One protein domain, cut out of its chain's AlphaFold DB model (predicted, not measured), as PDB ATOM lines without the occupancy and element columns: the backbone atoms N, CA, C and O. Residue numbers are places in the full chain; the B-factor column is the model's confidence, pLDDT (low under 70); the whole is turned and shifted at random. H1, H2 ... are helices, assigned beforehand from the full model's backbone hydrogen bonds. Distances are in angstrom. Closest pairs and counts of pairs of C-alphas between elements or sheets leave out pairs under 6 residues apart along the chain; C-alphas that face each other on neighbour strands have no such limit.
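What this domain is: This is residues 2 to 65 of the 65 residues of the protein "Glycerate kinase" of Nitrososphaeria archaeon (UniProt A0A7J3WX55). There is little regular structure: three short helices make a small cluster, the hairpin H2-H3 with H1 at its open end, and a long stretch without named elements, residues 37 to 65, loops out and ends in a free tail. Look for 64 residues, all helix by class, with 21 in H1, H2 and H3 and no named strand. The whole is only just loose, close to extended, with radius of gyration 15.9 A and spans of 53 by 33 by 18 A.

How they stand to each other: From Gly 2, go to H1, residues 9 to 15, and over a tight link to H2, residues 20 to 25; they are close but not clearly touching, C-alphas 13 and 20 being closest at 7.1 A. H3, residues 29 to 36, touches H2, closest C-alphas Tyr 23 and Ser 29 at 5.9 A, at a shallow tilt of 14 degrees, opposite ways. H1 and H3 only just touch, with 3 pairs of C-alphas within 8 A, the closest Ala 13 and Val 36 at 5.5 A. In each helix every O i to N i+4 pair is within hydrogen-bond range.

Where its parts are: Find C-alpha 9 at (-20.177, 33.091, -28.778), where H1 begins its 9.9 A; H2 measures 8.8 A; H3 runs 10.5 A to C-alpha 36 at (-21.540, 34.545, -35.658).

The domain as a whole: The farthest C-alphas, Gly 46 and Ser 65, are 55.1 A apart; residues 43 to 50 and 57 to 65 stand free. The printed part has no cut; pLDDT is under 70 at residues 61 to 65.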
ATOM      1  N   GLY A   2     -26.428  47.173 -31.613       91.56
ATOM      2  CA  GLY A   2     -25.272  46.653 -30.864       91.56
ATOM      3  C   GLY A   2     -25.070  45.147 -31.051       91.56
ATOM      4  O   GLY A   2     -25.428  44.601 -32.094       91.56
ATOM      5  N   ALA A   3     -24.524  44.476 -30.040       95.25
ATOM      6  CA  ALA A   3     -24.401  43.021 -30.012       95.25
ATOM      7  C   ALA A   3     -24.712  42.459 -28.615       95.25
ATOM      8  O   ALA A   3     -24.491  43.140 -27.612       95.25
ATOM      9  N   ILE A   4     -25.210  41.225 -28.563       95.75
ATOM     10  CA  ILE A   4     -25.325  40.392 -27.361       95.75
ATOM     11  C   ILE A   4     -24.368  39.219 -27.538       95.75
ATOM     12  O   ILE A   4     -24.318  38.620 -28.609       95.75
ATOM     13  N   VAL A   5     -23.619  38.914 -26.485       96.38
ATOM     14  CA  VAL A   5     -22.667  37.804 -26.446       96.38
ATOM     15  C   VAL A   5     -22.812  37.055 -25.130       96.38
ATOM     16  O   VAL A   5     -23.215  37.637 -24.119       96.38
ATOM     17  N   ASP A   6     -22.440  35.786 -25.138       95.69
ATOM     18  CA  ASP A   6     -22.373  34.923 -23.966       95.69
ATOM     19  C   ASP A   6     -21.085  34.079 -23.972       95.69
ATOM     20  O   ASP A   6     -20.116  34.375 -24.678       95.69
ATOM     21  N   ASN A   7     -21.036  33.055 -23.121       93.94
ATOM     22  CA  ASN A   7     -19.878  32.176 -22.995       93.94
ATOM     23  C   ASN A   7     -19.696  31.211 -24.181       93.94
ATOM     24  O   ASN A   7     -18.650  30.568 -24.246       93.94
ATOM     25  N   GLU A   8     -20.670  31.090 -25.086       95.06
ATOM     26  CA  GLU A   8     -20.616  30.195 -26.249       95.06
ATOM     27  C   GLU A   8     -20.168  30.940 -27.512       95.06
ATOM     28  O   GLU A   8     -19.456  30.372 -28.338       95.06
ATOM     29  N   THR A   9     -20.449  32.246 -27.597       95.62
ATOM     30  CA  THR A   9     -20.177  33.091 -28.778       95.62
ATOM     31  C   THR A   9     -18.750  32.959 -29.338       95.62
ATOM     32  O   THR A   9     -18.545  32.953 -30.553       95.62
ATOM     33  N   TYR A  10     -17.725  32.862 -28.480       94.94
ATOM     34  CA  TYR A  10     -16.341  32.684 -28.949       94.94
ATOM     35  C   TYR A  10     -16.115  31.300 -29.574       94.94
ATOM     36  O   TYR A  10     -15.454  31.195 -30.606       94.94
ATOM     37  N   GLY A  11     -16.662  30.249 -28.955       95.44
ATOM     38  CA  GLY A  11     -16.582  28.885 -29.477       95.44
ATOM     39  C   GLY A  11     -17.264  28.783 -30.836       95.44
ATOM     40  O   GLY A  11     -16.642  28.335 -31.795       95.44
ATOM     41  N   GLU A  12     -18.477  29.323 -30.951       95.69
ATOM     42  CA  GLU A  12     -19.226  29.377 -32.209       95.69
ATOM     43  C   GLU A  12     -18.467  30.137 -33.303       95.69
ATOM     44  O   GLU A  12     -18.439  29.702 -34.454       95.69
ATOM     45  N   ALA A  13     -17.807  31.253 -32.971       96.50
ATOM     46  CA  ALA A  13     -16.984  31.979 -33.936       96.50
ATOM     47  C   ALA A  13     -15.877  31.081 -34.507       96.50
ATOM     48  O   ALA A  13     -15.730  30.979 -35.726       96.50
ATOM     49  N   VAL A  14     -15.137  30.397 -33.631       95.12
ATOM     50  CA  VAL A  14     -14.042  29.501 -34.025       95.12
ATOM     51  C   VAL A  14     -14.561  28.315 -34.843       95.12
ATOM     52  O   VAL A  14     -13.977  28.002 -35.880       95.12
ATOM     53  N   GLU A  15     -15.668  27.692 -34.432       95.50
ATOM     54  CA  GLU A  15     -16.309  26.583 -35.158       95.50
ATOM     55  C   GLU A  15     -16.760  26.988 -36.568       95.50
ATOM     56  O   GLU A  15     -16.635  26.207 -37.511       95.50
ATOM     57  N   ASN A  16     -17.199  28.237 -36.742       94.19
ATOM     58  CA  ASN A  16     -17.572  28.803 -38.038       94.19
ATOM     59  C   ASN A  16     -16.379  29.378 -38.831       94.19
ATOM     60  O   ASN A  16     -16.574  30.020 -39.867       94.19
ATOM     61  N   GLY A  17     -15.140  29.172 -38.370       96.25
ATOM     62  CA  GLY A  17     -13.931  29.663 -39.037       96.25
ATOM     63  C   GLY A  17     -13.771  31.187 -39.002       96.25
ATOM     64  O   GLY A  17     -13.031  31.755 -39.808       96.25
ATOM     65  N   LEU A  18     -14.463  31.866 -38.089       96.75
ATOM     66  CA  LEU A  18     -14.367  33.302 -37.870       96.75
ATOM     67  C   LEU A  18     -13.320  33.564 -36.786       96.75
ATOM     68  O   LEU A  18     -13.472  33.130 -35.649       96.75
ATOM     69  N   ASN A  19     -12.262  34.308 -37.118       95.88
ATOM     70  CA  ASN A  19     -11.277  34.747 -36.131       95.88
ATOM     71  C   ASN A  19     -11.649  36.146 -35.605       95.88
ATOM     72  O   ASN A  19     -11.449  37.118 -36.338       95.88
ATOM     73  N   PRO A  20     -12.126  36.290 -34.352       93.19
ATOM     74  CA  PRO A  20     -12.582  37.576 -33.820       93.19
ATOM     75  C   PRO A  20     -11.489  38.651 -33.793       93.19
ATOM     76  O   PRO A  20     -11.799  39.835 -33.887       93.19
ATOM     77  N   ILE A  21     -10.217  38.250 -33.690       96.00
ATOM     78  CA  ILE A  21      -9.083  39.182 -33.638       96.00
ATOM     79  C   ILE A  21      -8.929  39.927 -34.964       96.00
ATOM     80  O   ILE A  21      -8.763  41.140 -34.944       96.00
ATOM     81  N   ILE A  22      -9.089  39.239 -36.099       97.06
ATOM     82  CA  ILE A  22      -9.022  39.867 -37.430       97.06
ATOM     83  C   ILE A  22     -10.112  40.938 -37.555       97.06
ATOM     84  O   ILE A  22      -9.840  42.076 -37.921       97.06
ATOM     85  N   TYR A  23     -11.348  40.604 -37.174       96.38
ATOM     86  CA  TYR A  23     -12.460  41.556 -37.229       96.38
ATOM     87  C   TYR A  23     -12.282  42.741 -36.270       96.38
ATOM     88  O   TYR A  23     -12.753  43.837 -36.574       96.38
ATOM     89  N   LEU A  24     -11.628  42.535 -35.124       95.31
ATOM     90  CA  LEU A  24     -11.318  43.602 -34.180       95.31
ATOM     91  C   LEU A  24     -10.248  44.550 -34.736       95.31
ATOM     92  O   LEU A  24     -10.447  45.762 -34.703       95.31
ATOM     93  N   GLU A  25      -9.152  44.010 -35.272       98.00
ATOM     94  CA  GLU A  25      -8.067  44.787 -35.893       98.00
ATOM     95  C   GLU A  25      -8.570  45.603 -37.093       98.00
ATOM     96  O   GLU A  25      -8.213  46.773 -37.248       98.00
ATOM     97  N   ASP A  26      -9.490  45.031 -37.870       97.50
ATOM     98  CA  ASP A  26     -10.107  45.678 -39.029       97.50
ATOM     99  C   ASP A  26     -11.246  46.652 -38.666       97.50
ATOM    100  O   ASP A  26     -11.859  47.244 -39.556       97.50
ATOM    101  N   ASN A  27     -11.566  46.838 -37.376       96.38
ATOM    102  CA  ASN A  27     -12.724  47.617 -36.904       96.38
ATOM    103  C   ASN A  27     -14.058  47.185 -37.558       96.38
ATOM    104  O   ASN A  27     -14.955  48.000 -37.783       96.38
ATOM    105  N   ASN A  28     -14.206  45.892 -37.855       95.88
ATOM    106  CA  ASN A  28     -15.316  45.324 -38.618       95.88
ATOM    107  C   ASN A  28     -16.231  44.435 -37.754       95.88
ATOM    108  O   ASN A  28     -16.607  43.319 -38.123       95.88
ATOM    109  N   SER A  29     -16.604  44.933 -36.575       94.06
ATOM    110  CA  SER A  29     -17.459  44.207 -35.626       94.06
ATOM    111  C   SER A  29     -18.860  43.911 -36.175       94.06
ATOM    112  O   SER A  29     -19.448  42.888 -35.831       94.06
ATOM    113  N   TYR A  30     -19.385  44.756 -37.070       94.38
ATOM    114  CA  TYR A  30     -20.681  44.537 -37.715       94.38
ATOM    115  C   TYR A  30     -20.721  43.212 -38.487       94.38
ATOM    116  O   TYR A  30     -21.600  42.389 -38.242       94.38
ATOM    117  N   GLU A  31     -19.757  42.969 -39.383       94.94
ATOM    118  CA  GLU A  31     -19.733  41.725 -40.161       94.94
ATOM    119  C   GLU A  31     -19.423  40.504 -39.292       94.94
ATOM    120  O   GLU A  31     -19.913  39.417 -39.591       94.94
ATOM    121  N   PHE A  32     -18.678  40.670 -38.194       96.38
ATOM    122  CA  PHE A  32     -18.476  39.600 -37.219       96.38
ATOM    123  C   PHE A  32     -19.803  39.156 -36.589       96.38
ATOM    124  O   PHE A  32     -20.219  38.016 -36.790       96.38
ATOM    125  N   PHE A  33     -20.514  40.060 -35.903       95.75
ATOM    126  CA  PHE A  33     -21.766  39.739 -35.198       95.75
ATOM    127  C   PHE A  33     -22.930  39.408 -36.136       95.75
ATOM    128  O   PHE A  33     -23.876  38.723 -35.754       95.75
ATOM    129  N   LYS A  34     -22.866  39.845 -37.393       93.50
ATOM    130  CA  LYS A  34     -23.797  39.403 -38.433       93.50
ATOM    131  C   LYS A  34     -23.581  37.938 -38.830       93.50
ATOM    132  O   LYS A  34     -24.548  37.283 -39.208       93.50
ATOM    133  N   ARG A  35     -22.339  37.436 -38.780       94.50
ATOM    134  CA  ARG A  35     -21.984  36.059 -39.167       94.50
ATOM    135  C   ARG A  35     -22.046  35.071 -38.009       94.50
ATOM    136  O   ARG A  35     -22.593  33.994 -38.201       94.50
ATOM    137  N   VAL A  36     -21.490  35.419 -36.846       95.12
ATOM    138  CA  VAL A  36     -21.540  34.545 -35.658       95.12
ATOM    139  C   VAL A  36     -22.913  34.588 -34.981       95.12
ATOM    140  O   VAL A  36     -23.334  33.611 -34.385       95.12
ATOM    141  N   GLY A  37     -23.641  35.699 -35.123       93.44
ATOM    142  CA  GLY A  37     -24.892  35.947 -34.415       93.44
ATOM    143  C   GLY A  37     -24.735  36.995 -33.312       93.44
ATOM    144  O   GLY A  37     -23.666  37.561 -33.086       93.44
ATOM    145  N   GLY A  38     -25.852  37.313 -32.656       91.94
ATOM    146  CA  GLY A  38     -25.885  38.289 -31.566       91.94
ATOM    147  C   GLY A  38     -26.002  39.752 -32.002       91.94
ATOM    148  O   GLY A  38     -26.167  40.610 -31.140       91.94
ATOM    149  N   HIS A  39     -25.979  40.078 -33.301       94.44
ATOM    150  CA  HIS A  39     -26.231  41.447 -33.761       94.44
ATOM    151  C   HIS A  39     -27.648  41.926 -33.386       94.44
ATOM    152  O   HIS A  39     -28.645  41.288 -33.721       94.44
ATOM    153  N   VAL A  40     -27.746  43.074 -32.714       93.56
ATOM    154  CA  VAL A  40     -29.009  43.641 -32.222       93.56
ATOM    155  C   VAL A  40     -29.460  44.775 -33.126       93.56
ATOM    156  O   VAL A  40     -28.921  45.879 -33.042       93.56
ATOM    157  N   ILE A  41     -30.492  44.539 -33.933       90.94
ATOM    158  CA  ILE A  41     -31.101  45.546 -34.808       90.94
ATOM    159  C   ILE A  41     -32.338  46.126 -34.117       90.94
ATOM    160  O   ILE A  41     -33.265  45.397 -33.778       90.94
ATOM    161  N   THR A  42     -32.345  47.439 -33.899       92.19
ATOM    162  CA  THR A  42     -33.436  48.156 -33.210       92.19
ATOM    163  C   THR A  42     -34.286  49.007 -34.145       92.19
ATOM    164  O   THR A  42     -35.231  49.631 -33.672       92.19
ATOM    165  N   GLU A  43     -33.922  49.083 -35.433       91.81
ATOM    166  CA  GLU A  43     -34.465  50.060 -36.390       91.81
ATOM    167  C   GLU A  43     -34.271  51.527 -35.918       91.81
ATOM    168  O   GLU A  43     -33.611  51.772 -34.894       91.81
ATOM    169  N   PRO A  44     -34.740  52.542 -36.676       91.94
ATOM    170  CA  PRO A  44     -34.698  53.928 -36.225       91.94
ATOM    171  C   PRO A  44     -35.520  54.133 -34.946       91.94
ATOM    172  O   PRO A  44     -36.737  53.972 -34.932       91.94
ATOM    173  N   THR A  45     -34.854  54.556 -33.873       91.12
ATOM    174  CA  THR A  45     -35.471  54.810 -32.558       91.12
ATOM    175  C   THR A  45     -36.097  56.203 -32.437       91.12
ATOM    176  O   THR A  45     -36.806  56.479 -31.474       91.12
ATOM    177  N   GLY A  46     -35.814  57.108 -33.382       94.12
ATOM    178  CA  GLY A  46     -36.306  58.491 -33.377       94.12
ATOM    179  C   GLY A  46     -35.615  59.426 -32.374       94.12
ATOM    180  O   GLY A  46     -36.032  60.572 -32.232       94.12
ATOM    181  N   THR A  47     -34.568  58.966 -31.682       93.56
ATOM    182  CA  THR A  47     -33.773  59.764 -30.733       93.56
ATOM    183  C   THR A  47     -32.377  59.159 -30.527       93.56
ATOM    184  O   THR A  47     -32.149  58.000 -30.870       93.56
ATOM    185  N   ASN A  48     -31.441  59.915 -29.946       92.62
ATOM    186  CA  ASN A  48     -30.123  59.428 -29.531       92.62
ATOM    187  C   ASN A  48     -29.810  59.921 -28.109       92.62
ATOM    188  O   ASN A  48     -29.776  61.127 -27.870       92.62
ATOM    189  N   VAL A  49     -29.585  58.988 -27.181       94.44
ATOM    190  CA  VAL A  49     -29.263  59.257 -25.765       94.44
ATOM    191  C   VAL A  49     -27.942  58.607 -25.322       94.44
ATOM    192  O   VAL A  49     -27.684  58.504 -24.127       94.44
ATOM    193  N   GLY A  50     -27.096  58.187 -26.270       92.62
ATOM    194  CA  GLY A  50     -25.837  57.482 -25.999       92.62
ATOM    195  C   GLY A  50     -25.984  55.959 -25.895       92.62
ATOM    196  O   GLY A  50     -26.995  55.391 -26.311       92.62
ATOM    197  N   ASP A  51     -24.952  55.311 -25.344       93.62
ATOM    198  CA  ASP A  51     -24.806  53.851 -25.303       93.62
ATOM    199  C   ASP A  51     -25.099  53.258 -23.914       93.62
ATOM    200  O   ASP A  51     -24.834  53.873 -22.880       93.62
ATOM    201  N   ILE A  52     -25.604  52.019 -23.888       93.75
ATOM    202  CA  ILE A  52     -25.846  51.233 -22.670       93.75
ATOM    203  C   ILE A  52     -25.122  49.890 -22.795       93.75
ATOM    204  O   ILE A  52     -25.251  49.206 -23.808       93.75
ATOM    205  N   VAL A  53     -24.415  49.487 -21.734       96.25
ATOM    206  CA  VAL A  53     -23.788  48.163 -21.605       96.25
ATOM    207  C   VAL A  53     -24.381  47.449 -20.393       96.25
ATOM    208  O   VAL A  53     -24.406  48.003 -19.295       96.25
ATOM    209  N   ILE A  54     -24.854  46.217 -20.591       96.62
ATOM    210  CA  ILE A  54     -25.418  45.365 -19.536       96.62
ATOM    211  C   ILE A  54     -24.560  44.106 -19.436       96.62
ATOM    212  O   ILE A  54     -24.355  43.419 -20.432       96.62
ATOM    213  N   ALA A  55     -24.092  43.789 -18.228       96.44
ATOM    214  CA  ALA A  55     -23.397  42.542 -17.929       96.44
ATOM    215  C   ALA A  55     -24.213  41.731 -16.914       96.44
ATOM    216  O   ALA A  55     -24.620  42.257 -15.878       96.44
ATOM    217  N   VAL A  56     -24.444  40.450 -17.210       95.75
ATOM    218  CA  VAL A  56     -25.176  39.520 -16.340       95.75
ATOM    219  C   VAL A  56     -24.238  38.390 -15.931       95.75
ATOM    220  O   VAL A  56     -23.548  37.818 -16.767       95.75
ATOM    221  N   HIS A  57     -24.219  38.052 -14.642       93.19
ATOM    222  CA  HIS A  57     -23.449  36.930 -14.112       93.19
ATOM    223  C   HIS A  57     -24.349  36.037 -13.259       93.19
ATOM    224  O   HIS A  57     -25.037  36.516 -12.356       93.19
ATOM    225  N   ARG A  58     -24.332  34.728 -13.525       88.81
ATOM    226  CA  ARG A  58     -25.009  33.733 -12.694       88.81
ATOM    227  C   ARG A  58     -23.997  33.124 -11.728       88.81
ATOM    228  O   ARG A  58     -23.114  32.386 -12.153       88.81
ATOM    229  N   SER A  59     -24.160  33.399 -10.434       85.88
ATOM    230  CA  SER A  59     -23.392  32.710  -9.394       85.88
ATOM    231  C   SER A  59     -23.780  31.231  -9.366       85.88
ATOM    232  O   SER A  59     -24.967  30.899  -9.304       85.88
ATOM    233  N   GLN A  60     -22.789  30.344  -9.411       79.94
ATOM    234  CA  GLN A  60     -22.994  28.933  -9.114       79.94
ATOM    235  C   GLN A  60     -22.744  28.724  -7.621       79.94
ATOM    236  O   GLN A  60     -21.611  28.826  -7.150       79.94
ATOM    237  N   HIS A  61     -23.804  28.454  -6.859       67.50
ATOM    238  CA  HIS A  61     -23.640  27.964  -5.497       67.50
ATOM    239  C   HIS A  61     -23.096  26.537  -5.558       67.50
ATOM    240  O   HIS A  61     -23.784  25.612  -5.978       67.50
ATOM    241  N   TYR A  62     -21.835  26.386  -5.161       62.31
ATOM    242  CA  TYR A  62     -21.205  25.091  -4.950       62.31
ATOM    243  C   TYR A  62     -21.786  24.501  -3.657       62.31
ATOM    244  O   TYR A  62     -21.448  24.966  -2.566       62.31
ATOM    245  N   GLU A  63     -22.681  23.517  -3.755       62.72
ATOM    246  CA  GLU A  63     -23.025  22.711  -2.583       62.72
ATOM    247  C   GLU A  63     -21.784  21.899  -2.198       62.72
ATOM    248  O   GLU A  63     -21.297  21.065  -2.961       62.72
ATOM    249  N   ARG A  64     -21.205  22.209  -1.032       63.59
ATOM    250  CA  ARG A  64     -20.158  21.376  -0.442       63.59
ATOM    251  C   ARG A  64     -20.814  20.090   0.057       63.59
ATOM    252  O   ARG A  64     -21.639  20.155   0.965       63.59
ATOM    253  N   SER A  65     -20.425  18.967  -0.540       63.56
ATOM    254  CA  SER A  65     -20.540  17.630   0.054       63.56
ATOM    255  C   SER A  65     -19.742  17.532   1.347       63.56
ATOM    256  O   SER A  65     -18.595  18.049   1.328       63.56
TER     257      SER A  65